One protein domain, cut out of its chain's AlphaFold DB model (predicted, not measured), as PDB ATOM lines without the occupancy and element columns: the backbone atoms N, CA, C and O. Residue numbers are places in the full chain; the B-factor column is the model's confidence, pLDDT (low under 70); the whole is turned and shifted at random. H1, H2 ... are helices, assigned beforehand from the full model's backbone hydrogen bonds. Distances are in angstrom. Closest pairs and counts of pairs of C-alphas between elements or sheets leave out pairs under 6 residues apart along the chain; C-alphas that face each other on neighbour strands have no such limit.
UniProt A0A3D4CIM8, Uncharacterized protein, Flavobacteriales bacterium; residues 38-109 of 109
ATOM      1  N   LYS A  38     168.240 371.939 182.229       81.00
ATOM      2  CA  LYS A  38     168.949 371.143 181.214       81.00
ATOM      3  C   LYS A  38     168.978 369.669 181.608       81.00
ATOM      4  O   LYS A  38     168.775 368.815 180.753       81.00
ATOM      5  N   ALA A  39     169.117 369.381 182.904       83.69
ATOM      6  CA  ALA A  39     169.036 368.026 183.439       83.69
ATOM      7  C   ALA A  39     167.726 367.330 183.055       83.69
ATOM      8  O   ALA A  39     167.763 366.217 182.546       83.69
ATOM      9  N   LYS A  40     166.571 367.995 183.214       85.69
ATOM     10  CA  LYS A  40     165.271 367.423 182.814       85.69
ATOM     11  C   LYS A  40     165.214 367.071 181.330       85.69
ATOM     12  O   LYS A  40     164.654 366.040 180.987       85.69
ATOM     13  N   MET A  41     165.794 367.901 180.463       85.81
ATOM     14  CA  MET A  41     165.834 367.645 179.020       85.81
ATOM     15  C   MET A  41     166.720 366.440 178.681       85.81
ATOM     16  O   MET A  41     166.314 365.587 177.899       85.81
ATOM     17  N   VAL A  42     167.892 366.333 179.315       87.62
ATOM     18  CA  VAL A  42     168.786 365.173 179.164       87.62
ATOM     19  C   VAL A  42     168.111 363.900 179.677       87.62
ATOM     20  O   VAL A  42     168.098 362.893 178.978       87.62
ATOM     21  N   ILE A  43     167.490 363.955 180.857       88.00
ATOM     22  CA  ILE A  43     166.745 362.832 181.437       88.00
ATOM     23  C   ILE A  43     165.587 362.429 180.521       88.00
ATOM     24  O   ILE A  43     165.419 361.245 180.257       88.00
ATOM     25  N   ALA A  44     164.824 363.385 179.990       90.25
ATOM     26  CA  ALA A  44     163.753 363.100 179.040       90.25
ATOM     27  C   ALA A  44     164.283 362.415 177.769       90.25
ATOM     28  O   ALA A  44     163.665 361.466 177.292       90.25
ATOM     29  N   GLY A  45     165.449 362.834 177.265       90.62
ATOM     30  CA  GLY A  45     166.130 362.168 176.154       90.62
ATOM     31  C   GLY A  45     166.538 360.727 176.481       90.62
ATOM     32  O   GLY A  45     166.261 359.824 175.697       90.62
ATOM     33  N   ILE A  46     167.127 360.492 177.658       92.44
ATOM     34  CA  ILE A  46     167.517 359.148 178.122       92.44
ATOM     35  C   ILE A  46     166.288 358.249 178.293       92.44
ATOM     36  O   ILE A  46     166.298 357.106 177.841       92.44
ATOM     37  N   VAL A  47     165.220 358.758 178.911       94.44
ATOM     38  CA  VAL A  47     163.959 358.022 179.082       94.44
ATOM     39  C   VAL A  47     163.349 357.691 177.723       94.44
ATOM     40  O   VAL A  47     162.967 356.546 177.500       94.44
ATOM     41  N   GLY A  48     163.308 358.649 176.794       93.56
ATOM     42  CA  GLY A  48     162.841 358.412 175.429       93.56
ATOM     43  C   GLY A  48     163.642 357.312 174.732       93.56
ATOM     44  O   GLY A  48     163.059 356.384 174.178       93.56
ATOM     45  N   LEU A  49     164.972 357.357 174.834       93.31
ATOM     46  CA  LEU A  49     165.851 356.334 174.270       93.31
ATOM     47  C   LEU A  49     165.605 354.952 174.894       93.31
ATOM     48  O   LEU A  49     165.531 353.960 174.172       93.31
ATOM     49  N   ALA A  50     165.431 354.890 176.215       94.56
ATOM     50  CA  ALA A  50     165.128 353.652 176.931       94.56
ATOM     51  C   ALA A  50     163.771 353.062 176.519       94.56
ATOM     52  O   ALA A  50     163.657 351.846 176.365       94.56
ATOM     53  N   VAL A  51     162.757 353.904 176.286       95.12
ATOM     54  CA  VAL A  51     161.455 353.464 175.762       95.12
ATOM     55  C   VAL A  51     161.609 352.867 174.366       95.12
ATOM     56  O   VAL A  51     161.111 351.767 174.129       95.12
ATOM     57  N   VAL A  52     162.330 353.536 173.456       94.56
ATOM     58  CA  VAL A  52     162.567 352.998 172.106       94.56
ATOM     59  C   VAL A  52     163.317 351.672 172.183       94.56
ATOM     60  O   VAL A  52     162.882 350.706 171.567       94.56
ATOM     61  N   PHE A  53     164.375 351.589 172.993       93.44
ATOM     62  CA  PHE A  53     165.113 350.343 173.197       93.44
ATOM     63  C   PHE A  53     164.211 349.216 173.720       93.44
ATOM     64  O   PHE A  53     164.266 348.101 173.206       93.44
ATOM     65  N   GLY A  54     163.341 349.502 174.694       92.69
ATOM     66  CA  GLY A  54     162.383 348.530 175.222       92.69
ATOM     67  C   GLY A  54     161.416 348.013 174.154       92.69
ATOM     68  O   GLY A  54     161.191 346.806 174.066       92.69
ATOM     69  N   ILE A  55     160.897 348.902 173.302       93.44
ATOM     70  CA  ILE A  55     160.037 348.530 172.169       93.44
ATOM     71  C   ILE A  55     160.817 347.669 171.171       93.44
ATOM     72  O   ILE A  55     160.355 346.593 170.795       93.44
ATOM     73  N   SER A  56     162.018 348.095 170.780       92.69
ATOM     74  CA  SER A  56     162.853 347.360 169.827       92.69
ATOM     75  C   SER A  56     163.239 345.975 170.345       92.69
ATOM     76  O   SER A  56     163.166 345.003 169.601       92.69
ATOM     77  N   TYR A  57     163.576 345.854 171.630       90.12
ATOM     78  CA  TYR A  57     163.907 344.574 172.255       90.12
ATOM     79  C   TYR A  57     162.691 343.647 172.411       90.12
ATOM     80  O   TYR A  57     162.829 342.425 172.310       90.12
ATOM     81  N   ALA A  58     161.498 344.207 172.644       90.50
ATOM     82  CA  ALA A  58     160.251 343.444 172.689       90.50
ATOM     83  C   ALA A  58     159.840 342.920 171.304       90.50
ATOM     84  O   ALA A  58     159.316 341.812 171.207       90.50
ATOM     85  N   MET A  59     160.096 343.696 170.246       87.88
ATOM     86  CA  MET A  59     159.839 343.301 168.857       87.88
ATOM     87  C   MET A  59     160.887 342.328 168.302       87.88
ATOM     88  O   MET A  59     160.572 341.559 167.397       87.88
ATOM     89  N   ALA A  60     162.110 342.355 168.834       87.56
ATOM     90  CA  ALA A  60     163.198 341.507 168.371       87.56
ATOM     91  C   ALA A  60     162.934 340.020 168.638       87.56
ATOM     92  O   ALA A  60     162.614 339.606 169.765       87.56
ATOM     93  N   SER A  61     163.150 339.199 167.612       75.94
ATOM     94  CA  SER A  61     162.979 337.751 167.698       75.94
ATOM     95  C   SER A  61     164.340 337.075 167.824       75.94
ATOM     96  O   SER A  61     165.141 337.041 166.895       75.94
ATOM     97  N   GLY A  62     164.617 336.520 169.004       69.06
ATOM     98  CA  GLY A  62     165.828 335.745 169.271       69.06
ATOM     99  C   GLY A  62     165.702 334.317 168.772       69.06
ATOM    100  O   GLY A  62     165.559 333.408 169.583       69.06
ATOM    101  N   GLN A  63     165.687 334.112 167.459       69.81
ATOM    102  CA  GLN A  63     165.783 332.770 166.883       69.81
ATOM    103  C   GLN A  63     167.263 332.370 166.837       69.81
ATOM    104  O   GLN A  63     168.107 333.178 166.452       69.81
ATOM    105  N   GLU A  64     167.600 331.146 167.247       65.31
ATOM    106  CA  GLU A  64     168.967 330.639 167.090       65.31
ATOM    107  C   GLU A  64     169.295 330.522 165.602       65.31
ATOM    108  O   GLU A  64     168.579 329.863 164.846       65.31
ATOM    109  N   ILE A  65     170.385 331.162 165.178       71.81
ATOM    110  CA  ILE A  65     170.856 331.089 163.798       71.81
ATOM    111  C   ILE A  65     172.086 330.188 163.781       71.81
ATOM    112  O   ILE A  65     173.114 330.495 164.391       71.81
ATOM    113  N   LYS A  66     171.975 329.067 163.064       67.19
ATOM    114  CA  LYS A  66     173.118 328.216 162.729       67.19
ATOM    115  C   LYS A  66     173.819 328.808 161.512       67.19
ATOM    116  O   LYS A  66     173.266 328.787 160.413       67.19
ATOM    117  N   LEU A  67     175.014 329.350 161.706       62.00
ATOM    118  CA  LEU A  67     175.840 329.902 160.639       62.00
ATOM    119  C   LEU A  67     176.896 328.855 160.237       62.00
ATOM    120  O   LEU A  67     178.056 328.931 160.623       62.00
ATOM    121  N   GLY A  68     176.479 327.835 159.483       66.75
ATOM    122  CA  GLY A  68     177.330 326.690 159.110       66.75
ATOM    123  C   GLY A  68     177.335 325.554 160.144       66.75
ATOM    124  O   GLY A  68     176.542 325.573 161.084       66.75
ATOM    125  N   GLU A  69     178.195 324.546 159.943       61.06
ATOM    126  CA  GLU A  69     178.228 323.327 160.780       61.06
ATOM    127  C   GLU A  69     178.698 323.586 162.224       61.06
ATOM    128  O   GLU A  69     178.156 322.966 163.135       61.06
ATOM    129  N   ASP A  70     179.590 324.562 162.452       60.66
ATOM    130  CA  ASP A  70     180.245 324.760 163.760       60.66
ATOM    131  C   ASP A  70     179.988 326.118 164.447       60.66
ATOM    132  O   ASP A  70     180.360 326.294 165.608       60.66
ATOM    133  N   ASN A  71     179.337 327.094 163.795       64.62
ATOM    134  CA  ASN A  71     179.080 328.409 164.407       64.62
ATOM    135  C   ASN A  71     177.597 328.584 164.744       64.62
ATOM    136  O   ASN A  71     176.795 329.061 163.937       64.62
ATOM    137  N   ILE A  72     177.228 328.212 165.969       71.06
ATOM    138  CA  ILE A  72     175.896 328.477 166.519       71.06
ATOM    139  C   ILE A  72     175.938 329.828 167.236       71.06
ATOM    140  O   ILE A  72     176.599 329.973 168.265       71.06
ATOM    141  N   ILE A  73     175.225 330.826 166.708       76.38
ATOM    142  CA  ILE A  73     175.042 332.096 167.413       76.38
ATOM    143  C   ILE A  73     173.879 331.924 168.387       76.38
ATOM    144  O   ILE A  73     172.768 331.572 167.986       76.38
ATOM    145  N   SER A  74     174.133 332.186 169.671       79.12
ATOM    146  CA  SER A  74     173.104 332.068 170.707       79.12
ATOM    147  C   SER A  74     171.892 332.954 170.394       79.12
ATOM    148  O   SER A  74     172.047 334.097 169.947       79.12
ATOM    149  N   ALA A  75     170.683 332.470 170.697       81.31
ATOM    150  CA  ALA A  75     169.440 333.235 170.545       81.31
ATOM    151  C   ALA A  75     169.499 334.615 171.222       81.31
ATOM    152  O   ALA A  75     168.922 335.580 170.725       81.31
ATOM    153  N   SER A  76     170.220 334.724 172.343       81.44
ATOM    154  CA  SER A  76     170.401 335.983 173.073       81.44
ATOM    155  C   SER A  76     171.215 337.000 172.270       81.44
ATOM    156  O   SER A  76     170.811 338.158 172.145       81.44
ATOM    157  N   THR A  77     172.324 336.561 171.671       84.19
ATOM    158  CA  THR A  77     173.161 337.408 170.814       84.19
ATOM    159  C   THR A  77     172.394 337.850 169.571       84.19
ATOM    160  O   THR A  77     172.396 339.038 169.255       84.19
ATOM    161  N   VAL A  78     171.681 336.928 168.911       85.38
ATOM    162  CA  VAL A  78     170.852 337.254 167.738       85.38
ATOM    163  C   VAL A  78     169.773 338.272 168.105       85.38
ATOM    164  O   VAL A  78     169.626 339.281 167.418       85.38
ATOM    165  N   LYS A  79     169.079 338.073 169.233       87.56
ATOM    166  CA  LYS A  79     168.044 339.001 169.704       87.56
ATOM    167  C   LYS A  79     168.585 340.405 169.957       87.56
ATOM    168  O   LYS A  79     167.910 341.379 169.648       87.56
ATOM    169  N   MET A  80     169.782 340.523 170.533       89.56
ATOM    170  CA  MET A  80     170.374 341.831 170.816       89.56
ATOM    171  C   MET A  80     170.755 342.577 169.531       89.56
ATOM    172  O   MET A  80     170.540 343.786 169.439       89.56
ATOM    173  N   VAL A  81     171.278 341.861 168.533       91.19
ATOM    174  CA  VAL A  81     171.599 342.439 167.220       91.19
ATOM    175  C   VAL A  81     170.326 342.875 166.493       91.19
ATOM    176  O   VAL A  81     170.268 344.000 165.997       91.19
ATOM    177  N   ASP A  82     169.292 342.034 166.487       89.88
ATOM    178  CA  ASP A  82     167.993 342.343 165.878       89.88
ATOM    179  C   ASP A  82     167.326 343.556 166.554       89.88
ATOM    180  O   ASP A  82     166.912 344.508 165.893       89.88
ATOM    181  N   ALA A  83     167.348 343.610 167.890       93.12
ATOM    182  CA  ALA A  83     166.877 344.768 168.649       93.12
ATOM    183  C   ALA A  83     167.647 346.051 168.292       93.12
ATOM    184  O   ALA A  83     167.037 347.107 168.124       93.12
ATOM    185  N   GLY A  84     168.974 345.970 168.144       92.31
ATOM    186  CA  GLY A  84     169.810 347.103 167.738       92.31
ATOM    187  C   GLY A  84     169.492 347.605 166.325       92.31
ATOM    188  O   GLY A  84     169.433 348.818 166.100       92.31
ATOM    189  N   LEU A  85     169.226 346.692 165.387       94.50
ATOM    190  CA  LEU A  85     168.790 347.023 164.028       94.50
ATOM    191  C   LEU A  85     167.428 347.724 164.036       94.50
ATOM    192  O   LEU A  85     167.305 348.821 163.490       94.50
ATOM    193  N   ILE A  86     166.429 347.144 164.709       94.31
ATOM    194  CA  ILE A  86     165.083 347.728 164.830       94.31
ATOM    195  C   ILE A  86     165.157 349.124 165.462       94.31
ATOM    196  O   ILE A  86     164.566 350.073 164.944       94.31
ATOM    197  N   MET A  87     165.922 349.275 166.545       95.50
ATOM    198  CA  MET A  87     166.127 350.562 167.213       95.50
ATOM    199  C   MET A  87     166.737 351.600 166.270       95.50
ATOM    200  O   MET A  87     166.261 352.735 166.207       95.50
ATOM    201  N   THR A  88     167.762 351.211 165.511       95.44
ATOM    202  CA  THR A  88     168.428 352.095 164.546       95.44
ATOM    203  C   THR A  88     167.474 352.524 163.435       95.44
ATOM    204  O   THR A  88     167.457 353.702 163.083       95.44
ATOM    205  N   TYR A  89     166.630 351.623 162.923       94.62
ATOM    206  CA  TYR A  89     165.628 351.975 161.914       94.62
ATOM    207  C   TYR A  89     164.573 352.945 162.446       94.62
ATOM    208  O   TYR A  89     164.238 353.912 161.759       94.62
ATOM    209  N   ILE A  90     164.088 352.741 163.674       95.00
ATOM    210  CA  ILE A  90     163.117 353.649 164.301       95.00
ATOM    211  C   ILE A  90     163.735 355.036 164.497       95.00
ATOM    212  O   ILE A  90     163.166 356.035 164.056       95.00
ATOM    213  N   LEU A  91     164.909 355.112 165.129       95.25
ATOM    214  CA  LEU A  91     165.574 356.388 165.403       95.25
ATOM    215  C   LEU A  91     166.017 357.091 164.119       95.25
ATOM    216  O   LEU A  91     165.849 358.303 164.003       95.25
ATOM    217  N   GLY A  92     166.535 356.344 163.144       95.88
ATOM    218  CA  GLY A  92     166.905 356.870 161.835       95.88
ATOM    219  C   GLY A  92     165.701 357.454 161.100       95.88
ATOM    220  O   GLY A  92     165.757 358.596 160.643       95.88
ATOM    221  N   GLY A  93     164.580 356.727 161.062       96.12
ATOM    222  CA  GLY A  93     163.332 357.214 160.472       96.12
ATOM    223  C   GLY A  93     162.806 358.474 161.164       96.12
ATOM    224  O   GLY A  93     162.488 359.459 160.493       96.12
ATOM    225  N   LEU A  94     162.787 358.485 162.500       94.75
ATOM    226  CA  LEU A  94     162.409 359.664 163.287       94.75
ATOM    227  C   LEU A  94     163.343 360.851 163.033       94.75
ATOM    228  O   LEU A  94     162.870 361.979 162.921       94.75
ATOM    229  N   SER A  95     164.647 360.610 162.898       94.38
ATOM    230  CA  SER A  95     165.629 361.655 162.606       94.38
ATOM    231  C   SER A  95     165.391 362.291 161.238       94.38
ATOM    232  O   SER A  95     165.461 363.514 161.118       94.38
ATOM    233  N   VAL A  96     165.096 361.490 160.211       96.38
ATOM    234  CA  VAL A  96     164.771 362.007 158.872       96.38
ATOM    235  C   VAL A  96     163.464 362.799 158.908       96.38
ATOM    236  O   VAL A  96     163.413 363.917 158.396       96.38
ATOM    237  N   ALA A  97     162.423 362.269 159.556       95.38
ATOM    238  CA  ALA A  97     161.141 362.957 159.689       95.38
ATOM    239  C   ALA A  97     161.278 364.299 160.431       95.38
ATOM    240  O   ALA A  97     160.733 365.308 159.982       95.38
ATOM    241  N   ALA A  98     162.047 364.328 161.522       94.50
ATOM    242  CA  ALA A  98     162.340 365.544 162.275       94.50
ATOM    243  C   ALA A  98     163.104 366.566 161.422       94.50
ATOM    244  O   ALA A  98     162.732 367.735 161.397       94.50
ATOM    245  N   ALA A  99     164.113 366.127 160.663       94.31
ATOM    246  CA  ALA A  99     164.869 367.008 159.777       94.31
ATOM    247  C   ALA A  99     163.986 367.640 158.686       94.31
ATOM    248  O   ALA A  99     164.105 368.835 158.410       94.31
ATOM    249  N   ILE A 100     163.071 366.864 158.091       95.69
ATOM    250  CA  ILE A 100     162.108 367.377 157.104       95.69
ATOM    251  C   ILE A 100     161.151 368.374 157.763       95.69
ATOM    252  O   ILE A 100     160.936 369.459 157.224       95.69
ATOM    253  N   PHE A 101     160.600 368.043 158.933       94.19
ATOM    254  CA  PHE A 101     159.694 368.929 159.663       94.19
ATOM    255  C   PHE A 101     160.367 370.254 160.046       94.19
ATOM    256  O   PHE A 101     159.778 371.319 159.864       94.19
ATOM    257  N   ASP A 102     161.612 370.215 160.517       94.25
ATOM    258  CA  ASP A 102     162.400 371.410 160.826       94.25
ATOM    259  C   ASP A 102     162.683 372.244 159.572       94.25
ATOM    260  O   ASP A 102     162.615 373.473 159.622       94.25
ATOM    261  N   GLY A 103     162.957 371.599 158.435       91.50
ATOM    262  CA  GLY A 103     163.124 372.280 157.151       91.50
ATOM    263  C   GLY A 103     161.850 372.998 156.699       91.50
ATOM    264  O   GLY A 103     161.888 374.183 156.375       91.50
ATOM    265  N   VAL A 104     160.710 372.304 156.734       93.00
ATOM    266  CA  VAL A 104     159.410 372.836 156.299       93.00
ATOM    267  C   VAL A 104     158.894 373.912 157.258       93.00
ATOM    268  O   VAL A 104     158.459 374.977 156.824       93.00
ATOM    269  N   SER A 105     158.968 373.682 158.568       89.94
ATOM    270  CA  SER A 105     158.491 374.640 159.574       89.94
ATOM    271  C   SER A 105     159.270 375.957 159.555       89.94
ATOM    272  O   SER A 105     158.671 377.006 159.780       89.94
ATOM    273  N   LYS A 106     160.569 375.926 159.225       90.75
ATOM    274  CA  LYS A 106     161.390 377.130 159.009       90.75
ATOM    275  C   LYS A 106     161.030 377.916 157.750       90.75
ATOM    276  O   LYS A 106     161.401 379.074 157.667       90.75
ATOM    277  N   MET A 107     160.364 377.306 156.769       88.19
ATOM    278  CA  MET A 107     159.888 378.018 155.573       88.19
ATOM    279  C   MET A 107     158.537 378.707 155.803       88.19
ATOM    280  O   MET A 107     158.201 379.645 155.086       88.19
ATOM    281  N   PHE A 108     157.755 378.229 156.776       85.31
ATOM    282  CA  PHE A 108     156.444 378.785 157.128       85.31
ATOM    283  C   PHE A 108     156.474 379.748 158.327       85.31
ATOM    284  O   PHE A 108     155.460 380.391 158.602       85.31
ATOM    285  N   LYS A 109     157.598 379.839 159.042       58.88
ATOM    286  CA  LYS A 109     157.874 380.853 160.068       58.88
ATOM    287  C   LYS A 109     158.819 381.907 159.524       58.88
ATOM    288  O   LYS A 109     158.609 383.084 159.884       58.88
TER     289      LYS A 109
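AT A GLANCE: This is residues 38 to 109 of the 109 residues of an uncharacterized protein of Flavobacteriales bacterium (UniProt A0A3D4CIM8). The long helix H2 and the shorter helix H1 make a V, the end of H1 packing on the first half of H2, and a loop at residues 60 to 74 joins them at the closed end. Residues 38 to 48 of H1 and 92 to 109, nearly all in H2, stick out as free arms. The 72 printed residues, all helix in class with no named strand, are extended, with a radius of gyration of the C-alphas of 17.6 A and spans of 61 by 28 by 15 A.

IN THESE COORDINATES: H2, residues 75 to 108, measures 49.2 A and ends at C-alpha 108 (156.444, 378.785, 157.128). H1, residues 38 to 59, measures 31.8 A from C-alpha 38 (168.949, 371.143, 181.214).

HOW THE PARTS SIT: Residues 79 to 90 of H2 touch residues 52 to 59 of H1; the closest C-alphas, Tyr 57 and Ala 83, are 4.7 A apart. The helices run opposite ways at a steep tilt of 51 degrees. In both, every O i to N i+4 pair is within hydrogen-bond range.

THE WHOLE: The C-alphas farthest apart, Glu 69 and Lys 109, are 61.0 A apart. The printed part has no cut. In the long link, residues 65 to 66 pair antiparallel with 72 to 73. Residues 62 to 64, 66 to 71 and 109 have pLDDT under 70.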